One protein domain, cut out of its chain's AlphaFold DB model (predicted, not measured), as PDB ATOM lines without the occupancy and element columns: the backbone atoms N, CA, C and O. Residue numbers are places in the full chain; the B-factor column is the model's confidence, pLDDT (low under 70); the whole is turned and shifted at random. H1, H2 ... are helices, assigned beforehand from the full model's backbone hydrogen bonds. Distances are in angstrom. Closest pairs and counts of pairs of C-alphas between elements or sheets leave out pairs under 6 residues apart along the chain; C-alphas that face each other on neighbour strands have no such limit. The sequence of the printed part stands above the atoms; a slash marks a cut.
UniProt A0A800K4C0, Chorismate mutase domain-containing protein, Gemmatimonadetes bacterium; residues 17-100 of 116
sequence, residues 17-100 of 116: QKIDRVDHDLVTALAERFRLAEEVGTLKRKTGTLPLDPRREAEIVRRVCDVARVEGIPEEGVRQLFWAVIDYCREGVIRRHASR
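Overview. This is residues 17 to 100 of the 116 residues of the protein "Chorismate mutase domain-containing protein" of Gemmatimonadetes bacterium (UniProt A0A800K4C0). H2 and H3 make a V-shaped hairpin, crossed at H3 by long H1, whose residues 17 to 29 stick out. The 84 printed residues, with three named helices in the order H1, H2, H3, are all helix in class. The outline is flat, 41 by 30 by 15 A, only just loose, close to compact; radius of gyration of the C-alphas 14.5 A.

Arrangement. Begin at H1, residues 17 to 46; its residues 30 to 41 alone touch H3, residues 75 to 100, the same way at a steep tilt of 49 degrees; the closest C-alphas, of Phe 34 and Cys 89, are 5.3 A apart. H2, residues 54 to 70, is apart from H1 and touches H3 as a hairpin, opposite ways at a steep tilt of 38 degrees, the closest C-alphas, of Cys 65 and Glu 75, 5.1 A apart. In these helices every O i to N i+4 pair is within hydrogen-bond range.

Along the chain. Find C-alpha 17 at (95.086, -5.323, 162.895); H1 runs 44.2 A, H2 24.7 A and H3 37.5 A, to C-alpha 100 at (124.938, -29.038, 173.212).

Size, cuts and confidence. The printed part has no cut; no printed residue is under pLDDT 70.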
ATOM      1  N   GLN A  17      94.345  -5.633 161.664       97.12
ATOM      2  CA  GLN A  17      95.086  -5.323 162.895       97.12
ATOM      3  C   GLN A  17      94.688  -6.211 164.084       97.12
ATOM      4  O   GLN A  17      95.471  -6.396 165.016       97.12
ATOM      5  N   LYS A  18      93.450  -6.718 164.125       97.81
ATOM      6  CA  LYS A  18      93.041  -7.724 165.118       97.81
ATOM      7  C   LYS A  18      93.695  -9.076 164.831       97.81
ATOM      8  O   LYS A  18      94.192  -9.686 165.769       97.81
ATOM      9  N   ILE A  19      93.736  -9.498 163.566       97.62
ATOM     10  CA  ILE A  19      94.419 -10.731 163.140       97.62
ATOM     11  C   ILE A  19      95.911 -10.656 163.469       97.62
ATOM     12  O   ILE A  19      96.404 -11.536 164.161       97.62
ATOM     13  N   ASP A  20      96.593  -9.564 163.113       98.31
ATOM     14  CA  ASP A  20      98.027  -9.386 163.383       98.31
ATOM     15  C   ASP A  20      98.359  -9.523 164.882       98.31
ATOM     16  O   ASP A  20      99.397 -10.066 165.263       98.31
ATOM     17  N   ARG A  21      97.459  -9.046 165.753       98.56
ATOM     18  CA  ARG A  21      97.592  -9.204 167.209       98.56
ATOM     19  C   ARG A  21      97.425 -10.655 167.649       98.56
ATOM     20  O   ARG A  21      98.247 -11.140 168.416       98.56
ATOM     21  N   VAL A  22      96.402 -11.345 167.148       98.50
ATOM     22  CA  VAL A  22      96.208 -12.777 167.424       98.50
ATOM     23  C   VAL A  22      97.415 -13.579 166.939       98.50
ATOM     24  O   VAL A  22      97.915 -14.426 167.672       98.50
ATOM     25  N   ASP A  23      97.943 -13.276 165.756       98.50
ATOM     26  CA  ASP A  23      99.112 -13.951 165.191       98.50
ATOM     27  C   ASP A  23     100.364 -13.740 166.052       98.50
ATOM     28  O   ASP A  23     101.108 -14.687 166.322       98.50
ATOM     29  N   HIS A  24     100.578 -12.521 166.554       98.62
ATOM     30  CA  HIS A  24     101.646 -12.241 167.511       98.62
ATOM     31  C   HIS A  24     101.505 -13.079 168.795       98.62
ATOM     32  O   HIS A  24     102.486 -13.654 169.288       98.62
ATOM     33  N   ASP A  25     100.290 -13.183 169.330       98.56
ATOM     34  CA  ASP A  25     100.013 -13.957 170.540       98.56
ATOM     35  C   ASP A  25     100.213 -15.461 170.302       98.56
ATOM     36  O   ASP A  25     100.798 -16.149 171.145       98.56
ATOM     37  N   LEU A  26      99.837 -15.968 169.124       98.19
ATOM     38  CA  LEU A  26     100.098 -17.349 168.710       98.19
ATOM     39  C   LEU A  26     101.600 -17.651 168.660       98.19
ATOM     40  O   LEU A  26     102.037 -18.678 169.182       98.19
ATOM     41  N   VAL A  27     102.408 -16.758 168.079       98.44
ATOM     42  CA  VAL A  27     103.873 -16.920 168.035       98.44
ATOM     43  C   VAL A  27     104.472 -16.877 169.441       98.44
ATOM     44  O   VAL A  27     105.346 -17.685 169.769       98.44
ATOM     45  N   THR A  28     103.981 -15.982 170.296       98.50
ATOM     46  CA  THR A  28     104.434 -15.871 171.689       98.50
ATOM     47  C   THR A  28     104.129 -17.149 172.475       98.50
ATOM     48  O   THR A  28     105.018 -17.697 173.134       98.50
ATOM     49  N   ALA A  29     102.914 -17.688 172.343       98.38
ATOM     50  CA  ALA A  29     102.519 -18.951 172.961       98.38
ATOM     51  C   ALA A  29     103.323 -20.143 172.411       98.38
ATOM     52  O   ALA A  29     103.721 -21.036 173.164       98.38
ATOM     53  N   LEU A  30     103.622 -20.157 171.108       98.31
ATOM     54  CA  LEU A  30     104.460 -21.191 170.501       98.31
ATOM     55  C   LEU A  30     105.892 -21.156 171.055       98.31
ATOM     56  O   LEU A  30     106.467 -22.212 171.327       98.31
ATOM     57  N   ALA A  31     106.453 -19.964 171.276       98.31
ATOM     58  CA  ALA A  31     107.769 -19.803 171.888       98.31
ATOM     59  C   ALA A  31     107.799 -20.337 173.330       98.31
ATOM     60  O   ALA A  31     108.746 -21.026 173.713       98.31
ATOM     61  N   GLU A  32     106.760 -20.073 174.126       98.44
ATOM     62  CA  GLU A  32     106.616 -20.654 175.465       98.44
ATOM     63  C   GLU A  32     106.508 -22.183 175.411       98.44
ATOM     64  O   GLU A  32     107.260 -22.888 176.089       98.44
ATOM     65  N   ARG A  33     105.643 -22.711 174.538       97.81
ATOM     66  CA  ARG A  33     105.485 -24.155 174.337       97.81
ATOM     67  C   ARG A  33     106.806 -24.826 173.958       97.81
ATOM     68  O   ARG A  33     107.083 -25.929 174.427       97.81
ATOM     69  N   PHE A  34     107.619 -24.171 173.129       97.38
ATOM     70  CA  PHE A  34     108.939 -24.665 172.752       97.38
ATOM     71  C   PHE A  34     109.885 -24.747 173.956       97.38
ATOM     72  O   PHE A  34     110.486 -25.797 174.169       97.38
ATOM     73  N   ARG A  35     109.968 -23.696 174.784       97.44
ATOM     74  CA  ARG A  35     110.795 -23.703 176.010       97.44
ATOM     75  C   ARG A  35     110.383 -24.828 176.963       97.44
ATOM     76  O   ARG A  35     111.233 -25.581 177.430       97.44
ATOM     77  N   LEU A  36     109.078 -25.015 177.174       97.25
ATOM     78  CA  LEU A  36     108.560 -26.122 177.987       97.25
ATOM     79  C   LEU A  36     108.933 -27.491 177.395       97.25
ATOM     80  O   LEU A  36     109.277 -28.417 178.131       97.25
ATOM     81  N   ALA A  37     108.908 -27.637 176.068       95.00
ATOM     82  CA  ALA A  37     109.356 -28.859 175.404       95.00
ATOM     83  C   ALA A  37     110.867 -29.110 175.597       95.00
ATOM     84  O   ALA A  37     111.264 -30.266 175.771       95.00
ATOM     85  N   GLU A  38     111.707 -28.068 175.623       94.94
ATOM     86  CA  GLU A  38     113.141 -28.182 175.943       94.94
ATOM     87  C   GLU A  38     113.373 -28.662 177.379       94.94
ATOM     88  O   GLU A  38     114.207 -29.546 177.613       94.94
ATOM     89  N   GLU A  39     112.622 -28.126 178.340       95.06
ATOM     90  CA  GLU A  39     112.686 -28.551 179.742       95.06
ATOM     91  C   GLU A  39     112.294 -30.025 179.893       95.06
ATOM     92  O   GLU A  39     113.043 -30.817 180.476       95.06
ATOM     93  N   VAL A  40     111.171 -30.425 179.282       93.75
ATOM     94  CA  VAL A  40     110.725 -31.826 179.246       93.75
ATOM     95  C   VAL A  40     111.775 -32.710 178.578       93.75
ATOM     96  O   VAL A  40     112.106 -33.772 179.104       93.75
ATOM     97  N   GLY A  41     112.341 -32.289 177.447       92.06
ATOM     98  CA  GLY A  41     113.388 -33.037 176.757       92.06
ATOM     99  C   GLY A  41     114.663 -33.179 177.596       92.06
ATOM    100  O   GLY A  41     115.311 -34.226 177.574       92.06
ATOM    101  N   THR A  42     115.029 -32.154 178.366       91.44
ATOM    102  CA  THR A  42     116.171 -32.201 179.290       91.44
ATOM    103  C   THR A  42     115.919 -33.195 180.416       91.44
ATOM    104  O   THR A  42     116.806 -33.989 180.733       91.44
ATOM    105  N   LEU A  43     114.710 -33.204 180.983       91.75
ATOM    106  CA  LEU A  43     114.321 -34.178 181.998       91.75
ATOM    107  C   LEU A  43     114.325 -35.606 181.437       91.75
ATOM    108  O   LEU A  43     114.965 -36.477 182.021       91.75
ATOM    109  N   LYS A  44     113.702 -35.825 180.273       88.38
ATOM    110  CA  LYS A  44     113.657 -37.130 179.597       88.38
ATOM    111  C   LYS A  44     115.051 -37.693 179.321       88.38
ATOM    112  O   LYS A  44     115.270 -38.880 179.530       88.38
ATOM    113  N   ARG A  45     116.019 -36.864 178.912       85.69
ATOM    114  CA  ARG A  45     117.410 -37.316 178.730       85.69
ATOM    115  C   ARG A  45     118.065 -37.744 180.037       85.69
ATOM    116  O   ARG A  45     118.696 -38.794 180.069       85.69
ATOM    117  N   LYS A  46     117.881 -36.975 181.117       86.69
ATOM    118  CA  LYS A  46     118.403 -37.336 182.448       86.69
ATOM    119  C   LYS A  46     117.847 -38.676 182.939       86.69
ATOM    120  O   LYS A  46     118.546 -39.390 183.645       86.69
ATOM    121  N   THR A  47     116.616 -39.015 182.561       87.12
ATOM    122  CA  THR A  47     115.940 -40.264 182.941       87.12
ATOM    123  C   THR A  47     116.037 -41.371 181.886       87.12
ATOM    124  O   THR A  47     115.397 -42.408 182.047       87.12
ATOM    125  N   GLY A  48     116.789 -41.173 180.794       79.81
ATOM    126  CA  GLY A  48     116.921 -42.155 179.707       79.81
ATOM    127  C   GLY A  48     115.617 -42.450 178.949       79.81
ATOM    128  O   GLY A  48     115.475 -43.507 178.341       79.81
ATOM    129  N   THR A  49     114.637 -41.549 179.007       81.44
ATOM    130  CA  THR A  49     113.327 -41.703 178.366       81.44
ATOM    131  C   THR A  49     113.362 -41.244 176.910       81.44
ATOM    132  O   THR A  49     114.009 -40.252 176.567       81.44
ATOM    133  N   LEU A  50     112.613 -41.941 176.051       77.00
ATOM    134  CA  LEU A  50     112.523 -41.620 174.630       77.00
ATOM    135  C   LEU A  50     111.981 -40.190 174.398       77.00
ATOM    136  O   LEU A  50     111.017 -39.771 175.051       77.00
ATOM    137  N   PRO A  51     112.554 -39.443 173.433       73.75
ATOM    138  CA  PRO A  51     112.046 -38.130 173.035       73.75
ATOM    139  C   PRO A  51     110.594 -38.184 172.544       73.75
ATOM    140  O   PRO A  51     109.799 -37.308 172.884       73.75
ATOM    141  N   LEU A  52     110.251 -39.243 171.805       82.44
ATOM    142  CA  LEU A  52     108.922 -39.500 171.255       82.44
ATOM    143  C   LEU A  52     108.005 -40.148 172.302       82.44
ATOM    144  O   LEU A  52     108.376 -41.147 172.919       82.44
ATOM    145  N   ASP A  53     106.800 -39.601 172.469       89.25
ATOM    146  CA  ASP A  53     105.746 -40.172 173.318       89.25
ATOM    147  C   ASP A  53     104.403 -40.124 172.569       89.25
ATOM    148  O   ASP A  53     103.631 -39.172 172.731       89.25
ATOM    149  N   PRO A  54     104.107 -41.142 171.734       90.75
ATOM    150  CA  PRO A  54     102.943 -41.120 170.848       90.75
ATOM    151  C   PRO A  54     101.619 -41.039 171.610       90.75
ATOM    152  O   PRO A  54     100.653 -40.439 171.139       90.75
ATOM    153  N   ARG A  55     101.570 -41.625 172.814       93.31
ATOM    154  CA  ARG A  55     100.384 -41.570 173.670       93.31
ATOM    155  C   ARG A  55     100.134 -40.138 174.123       93.31
ATOM    156  O   ARG A  55      99.012 -39.649 174.003       93.31
ATOM    157  N   ARG A  56     101.173 -39.455 174.611       94.38
ATOM    158  CA  ARG A  56     101.044 -38.063 175.045       94.38
ATOM    159  C   ARG A  56     100.684 -37.131 173.890       94.38
ATOM    160  O   ARG A  56      99.876 -36.223 174.070       94.38
ATOM    161  N   GLU A  57     101.260 -37.351 172.717       95.19
ATOM    162  CA  GLU A  57     100.986 -36.557 171.517       95.19
ATOM    163  C   GLU A  57      99.525 -36.710 171.063       95.19
ATOM    164  O   GLU A  57      98.827 -35.710 170.883       95.19
ATOM    165  N   ALA A  58      99.010 -37.943 171.021       96.56
ATOM    166  CA  ALA A  58      97.604 -38.207 170.724       96.56
ATOM    167  C   ALA A  58      96.648 -37.556 171.746       96.56
ATOM    168  O   ALA A  58      95.610 -37.006 171.373       96.56
ATOM    169  N   GLU A  59      96.998 -37.557 173.037       97.81
ATOM    170  CA  GLU A  59      96.221 -36.873 174.081       97.81
ATOM    171  C   GLU A  59      96.197 -35.348 173.913       97.81
ATOM    172  O   GLU A  59      95.191 -34.710 174.235       97.81
ATOM    173  N   ILE A  60      97.295 -34.741 173.450       97.25
ATOM    174  CA  ILE A  60      97.345 -33.307 173.132       97.25
ATOM    175  C   ILE A  60      96.381 -33.013 171.984       97.25
ATOM    176  O   ILE A  60      95.516 -32.155 172.141       97.25
ATOM    177  N   VAL A  61      96.481 -33.767 170.888       98.12
ATOM    178  CA  VAL A  61      95.648 -33.579 169.692       98.12
ATOM    179  C   VAL A  61      94.163 -33.766 170.000       98.12
ATOM    180  O   VAL A  61      93.342 -32.951 169.591       98.12
ATOM    181  N   ARG A  62      93.801 -34.780 170.792       98.19
ATOM    182  CA  ARG A  62      92.409 -34.969 171.222       98.19
ATOM    183  C   ARG A  62      91.877 -33.748 171.977       98.19
ATOM    184  O   ARG A  62      90.806 -33.256 171.645       98.19
ATOM    185  N   ARG A  63      92.638 -33.232 172.951       98.25
ATOM    186  CA  ARG A  63      92.203 -32.085 173.768       98.25
ATOM    187  C   ARG A  63      91.983 -30.824 172.939       98.25
ATOM    188  O   ARG A  63      91.033 -30.097 173.195       98.25
ATOM    189  N   VAL A  64      92.830 -30.562 171.949       97.94
ATOM    190  CA  VAL A  64      92.678 -29.369 171.099       97.94
ATOM    191  C   VAL A  64      91.547 -29.524 170.088       97.94
ATOM    192  O   VAL A  64      90.892 -28.538 169.778       97.94
ATOM    193  N   CYS A  65      91.249 -30.747 169.633       98.19
ATOM    194  CA  CYS A  65      90.031 -31.025 168.868       98.19
ATOM    195  C   CYS A  65      88.765 -30.792 169.706       98.19
ATOM    196  O   CYS A  65      87.791 -30.253 169.190       98.19
ATOM    197  N   ASP A  66      88.776 -31.140 170.997       98.38
ATOM    198  CA  ASP A  66      87.646 -30.849 171.887       98.38
ATOM    199  C   ASP A  66      87.437 -29.335 172.057       98.38
ATOM    200  O   ASP A  66      86.300 -28.871 171.995       98.38
ATOM    201  N   VAL A  67      88.519 -28.554 172.179       98.25
ATOM    202  CA  VAL A  67      88.444 -27.080 172.173       98.25
ATOM    203  C   VAL A  67      87.919 -26.564 170.832       98.25
ATOM    204  O   VAL A  67      86.992 -25.765 170.815       98.25
ATOM    205  N   ALA A  68      88.438 -27.065 169.709       98.19
ATOM    206  CA  ALA A  68      87.989 -26.679 168.369       98.19
ATOM    207  C   ALA A  68      86.476 -26.865 168.185       98.19
ATOM    208  O   ALA A  68      85.804 -26.001 167.627       98.19
ATOM    209  N   ARG A  69      85.938 -27.973 168.709       97.94
ATOM    210  CA  ARG A  69      84.504 -28.268 168.689       97.94
ATOM    211  C   ARG A  69      83.692 -27.255 169.491       97.94
ATOM    212  O   ARG A  69      82.636 -26.839 169.026       97.94
ATOM    213  N   VAL A  70      84.170 -26.870 170.676       98.31
ATOM    214  CA  VAL A  70      83.515 -25.865 171.531       98.31
ATOM    215  C   VAL A  70      83.532 -24.483 170.874       98.31
ATOM    216  O   VAL A  70      82.515 -23.798 170.888       98.31
ATOM    217  N   GLU A  71      84.642 -24.113 170.237       97.88
ATOM    218  CA  GLU A  71      84.804 -22.839 169.520       97.88
ATOM    219  C   GLU A  71      84.109 -22.816 168.143       97.88
ATOM    220  O   GLU A  71      84.061 -21.783 167.479       97.88
ATOM    221  N   GLY A  72      83.568 -23.952 167.685       97.94
ATOM    222  CA  GLY A  72      82.855 -24.050 166.410       97.94
ATOM    223  C   GLY A  72      83.752 -23.964 165.169       97.94
ATOM    224  O   GLY A  72      83.269 -23.594 164.098       97.94
ATOM    225  N   ILE A  73      85.041 -24.308 165.285       98.06
ATOM    226  CA  ILE A  73      85.998 -24.322 164.166       98.06
ATOM    227  C   ILE A  73      86.300 -25.757 163.687       98.06
ATOM    228  O   ILE A  73      86.140 -26.713 164.449       98.06
ATOM    229  N   PRO A  74      86.756 -25.958 162.432       98.19
ATOM    230  CA  PRO A  74      86.999 -27.298 161.896       98.19
ATOM    231  C   PRO A  74      88.073 -28.085 162.668       98.19
ATOM    232  O   PRO A  74      89.260 -27.753 162.624       98.19
ATOM    233  N   GLU A  75      87.673 -29.188 163.311       98.12
ATOM    234  CA  GLU A  75      88.572 -30.034 164.115       98.12
ATOM    235  C   GLU A  75      89.759 -30.585 163.317       98.12
ATOM    236  O   GLU A  75      90.849 -30.743 163.862       98.12
ATOM    237  N   GLU A  76      89.554 -30.885 162.032       97.62
ATOM    238  CA  GLU A  76      90.595 -31.425 161.152       97.62
ATOM    239  C   GLU A  76      91.714 -30.409 160.892       97.62
ATOM    240  O   GLU A  76      92.889 -30.762 160.943       97.62
ATOM    241  N   GLY A  77      91.372 -29.128 160.717       97.75
ATOM    242  CA  GLY A  77      92.372 -28.068 160.568       97.75
ATOM    243  C   GLY A  77      93.195 -27.879 161.844       97.75
ATOM    244  O   GLY A  77      94.423 -27.810 161.793       97.75
ATOM    245  N   VAL A  78      92.532 -27.885 163.006       98.25
ATOM    246  CA  VAL A  78      93.211 -27.791 164.308       98.25
ATOM    247  C   VAL A  78      94.097 -29.011 164.560       98.25
ATOM    248  O   VAL A  78      95.230 -28.864 165.016       98.25
ATOM    249  N   ARG A  79      93.629 -30.214 164.210       98.31
ATOM    250  CA  ARG A  79      94.408 -31.456 164.296       98.31
ATOM    251  C   ARG A  79      95.710 -31.361 163.506       98.31
ATOM    252  O   ARG A  79      96.768 -31.648 164.063       98.31
ATOM    253  N   GLN A  80      95.642 -30.948 162.241       98.25
ATOM    254  CA  GLN A  80      96.821 -30.808 161.383       98.25
ATOM    255  C   GLN A  80      97.802 -29.767 161.932       98.25
ATOM    256  O   GLN A  80      98.998 -30.045 162.040       98.25
ATOM    257  N   LEU A  81      97.293 -28.608 162.361       98.19
ATOM    258  CA  LEU A  81      98.113 -27.556 162.955       98.19
ATOM    259  C   LEU A  81      98.844 -28.046 164.211       98.19
ATOM    260  O   LEU A  81     100.038 -27.803 164.378       98.19
ATOM    261  N   PHE A  82      98.152 -28.767 165.096       97.94
ATOM    262  CA  PHE A  82      98.760 -29.223 166.343       97.94
ATOM    263  C   PHE A  82      99.751 -30.369 166.164       97.94
ATOM    264  O   PHE A  82     100.725 -30.416 166.915       97.94
ATOM    265  N   TRP A  83      99.572 -31.241 165.168       98.06
ATOM    266  CA  TRP A  83     100.624 -32.186 164.785       98.06
ATOM    267  C   TRP A  83     101.882 -31.454 164.314       98.06
ATOM    268  O   TRP A  83     102.961 -31.716 164.840       98.06
ATOM    269  N   ALA A  84     101.742 -30.445 163.449       98.12
ATOM    270  CA  ALA A  84     102.878 -29.632 163.008       98.12
ATOM    271  C   ALA A  84     103.576 -28.909 164.176       98.12
ATOM    272  O   ALA A  84     104.803 -28.854 164.240       98.12
ATOM    273  N   VAL A  85     102.815 -28.400 165.150       97.94
ATOM    274  CA  VAL A  85     103.357 -27.769 166.366       97.94
ATOM    275  C   VAL A  85     104.076 -28.783 167.274       97.94
ATOM    276  O   VAL A  85     105.088 -28.455 167.902       97.94
ATOM    277  N   ILE A  86     103.579 -30.020 167.383       96.75
ATOM    278  CA  ILE A  86     104.268 -31.111 168.092       96.75
ATOM    279  C   ILE A  86     105.608 -31.409 167.415       96.75
ATOM    280  O   ILE A  86     106.635 -31.405 168.099       96.75
ATOM    281  N   ASP A  87     105.602 -31.595 166.097       96.25
ATOM    282  CA  ASP A  87     106.794 -31.920 165.315       96.25
ATOM    283  C   ASP A  87     107.839 -30.809 165.376       96.25
ATOM    284  O   ASP A  87     108.986 -31.074 165.737       96.25
ATOM    285  N   TYR A  88     107.426 -29.556 165.169       96.50
ATOM    286  CA  TYR A  88     108.291 -28.383 165.284       96.50
ATOM    287  C   TYR A  88     109.043 -28.339 166.622       96.50
ATOM    288  O   TYR A  88     110.267 -28.178 166.659       96.50
ATOM    289  N   CYS A  89     108.330 -28.518 167.740       95.88
ATOM    290  CA  CYS A  89     108.959 -28.522 169.058       95.88
ATOM    291  C   CYS A  89     109.879 -29.732 169.244       95.88
ATOM    292  O   CYS A  89     111.004 -29.575 169.712       95.88
ATOM    293  N   ARG A  90     109.431 -30.935 168.871       93.81
ATOM    294  CA  ARG A  90     110.207 -32.172 169.026       93.81
ATOM    295  C   ARG A  90     111.530 -32.105 168.264       93.81
ATOM    296  O   ARG A  90     112.583 -32.357 168.849       93.81
ATOM    297  N   GLU A  91     111.489 -31.725 166.991       94.56
ATOM    298  CA  GLU A  91     112.678 -31.603 166.146       94.56
ATOM    299  C   GLU A  91     113.631 -30.518 166.643       94.56
ATOM    300  O   GLU A  91     114.843 -30.740 166.717       94.56
ATOM    301  N   GLY A  92     113.104 -29.353 167.026       94.38
ATOM    302  CA  GLY A  92     113.935 -28.267 167.533       94.38
ATOM    303  C   GLY A  92     114.633 -28.625 168.847       94.38
ATOM    304  O   GLY A  92     115.820 -28.334 169.000       94.38
ATOM    305  N   VAL A  93     113.943 -29.320 169.757       93.88
ATOM    306  CA  VAL A  93     114.530 -29.825 171.010       93.88
ATOM    307  C   VAL A  93     115.633 -30.843 170.724       93.88
ATOM    308  O   VAL A  93     116.725 -30.726 171.280       93.88
ATOM    309  N   ILE A  94     115.392 -31.810 169.830       91.62
ATOM    310  CA  ILE A  94     116.400 -32.805 169.423       91.62
ATOM    311  C   ILE A  94     117.644 -32.110 168.858       91.62
ATOM    312  O   ILE A  94     118.758 -32.415 169.282       91.62
ATOM    313  N   ARG A  95     117.466 -31.135 167.958       91.81
ATOM    314  CA  ARG A  95     118.573 -30.381 167.350       91.81
ATOM    315  C   ARG A  95     119.379 -29.608 168.392       91.81
ATOM    316  O   ARG A  95     120.601 -29.700 168.415       91.81
ATOM    317  N   ARG A  96     118.705 -28.868 169.275       90.12
ATOM    318  CA  ARG A  96     119.347 -28.050 170.319       90.12
ATOM    319  C   ARG A  96     120.116 -28.897 171.327       90.12
ATOM    320  O   ARG A  96     121.147 -28.470 171.843       90.12
ATOM    321  N   HIS A  97     119.610 -30.088 171.606       87.00
ATOM    322  CA  HIS A  97     120.278 -31.072 172.439       87.00
ATOM    323  C   HIS A  97     121.512 -31.656 171.752       87.00
ATOM    324  O   HIS A  97     122.576 -31.622 172.359       87.00
ATOM    325  N   ALA A  98     121.416 -32.055 170.480       85.50
ATOM    326  CA  ALA A  98     122.566 -32.531 169.710       85.50
ATOM    327  C   ALA A  98     123.700 -31.490 169.645       85.50
ATOM    328  O   ALA A  98     124.850 -31.824 169.901       85.50
ATOM    329  N   SER A  99     123.383 -30.211 169.404       82.44
ATOM    330  CA  SER A  99     124.387 -29.132 169.379       82.44
ATOM    331  C   SER A  99     125.031 -28.833 170.740       82.44
ATOM    332  O   SER A  99     126.093 -28.225 170.787       82.44
ATOM    333  N   ARG A 100     124.388 -29.203 171.854       75.56
ATOM    334  CA  ARG A 100     124.938 -29.038 173.212       75.56
ATOM    335  C   ARG A 100     125.843 -30.192 173.635       75.56
ATOM    336  O   ARG A 100     126.640 -30.005 174.547       75.56
TER     337      ARG A 100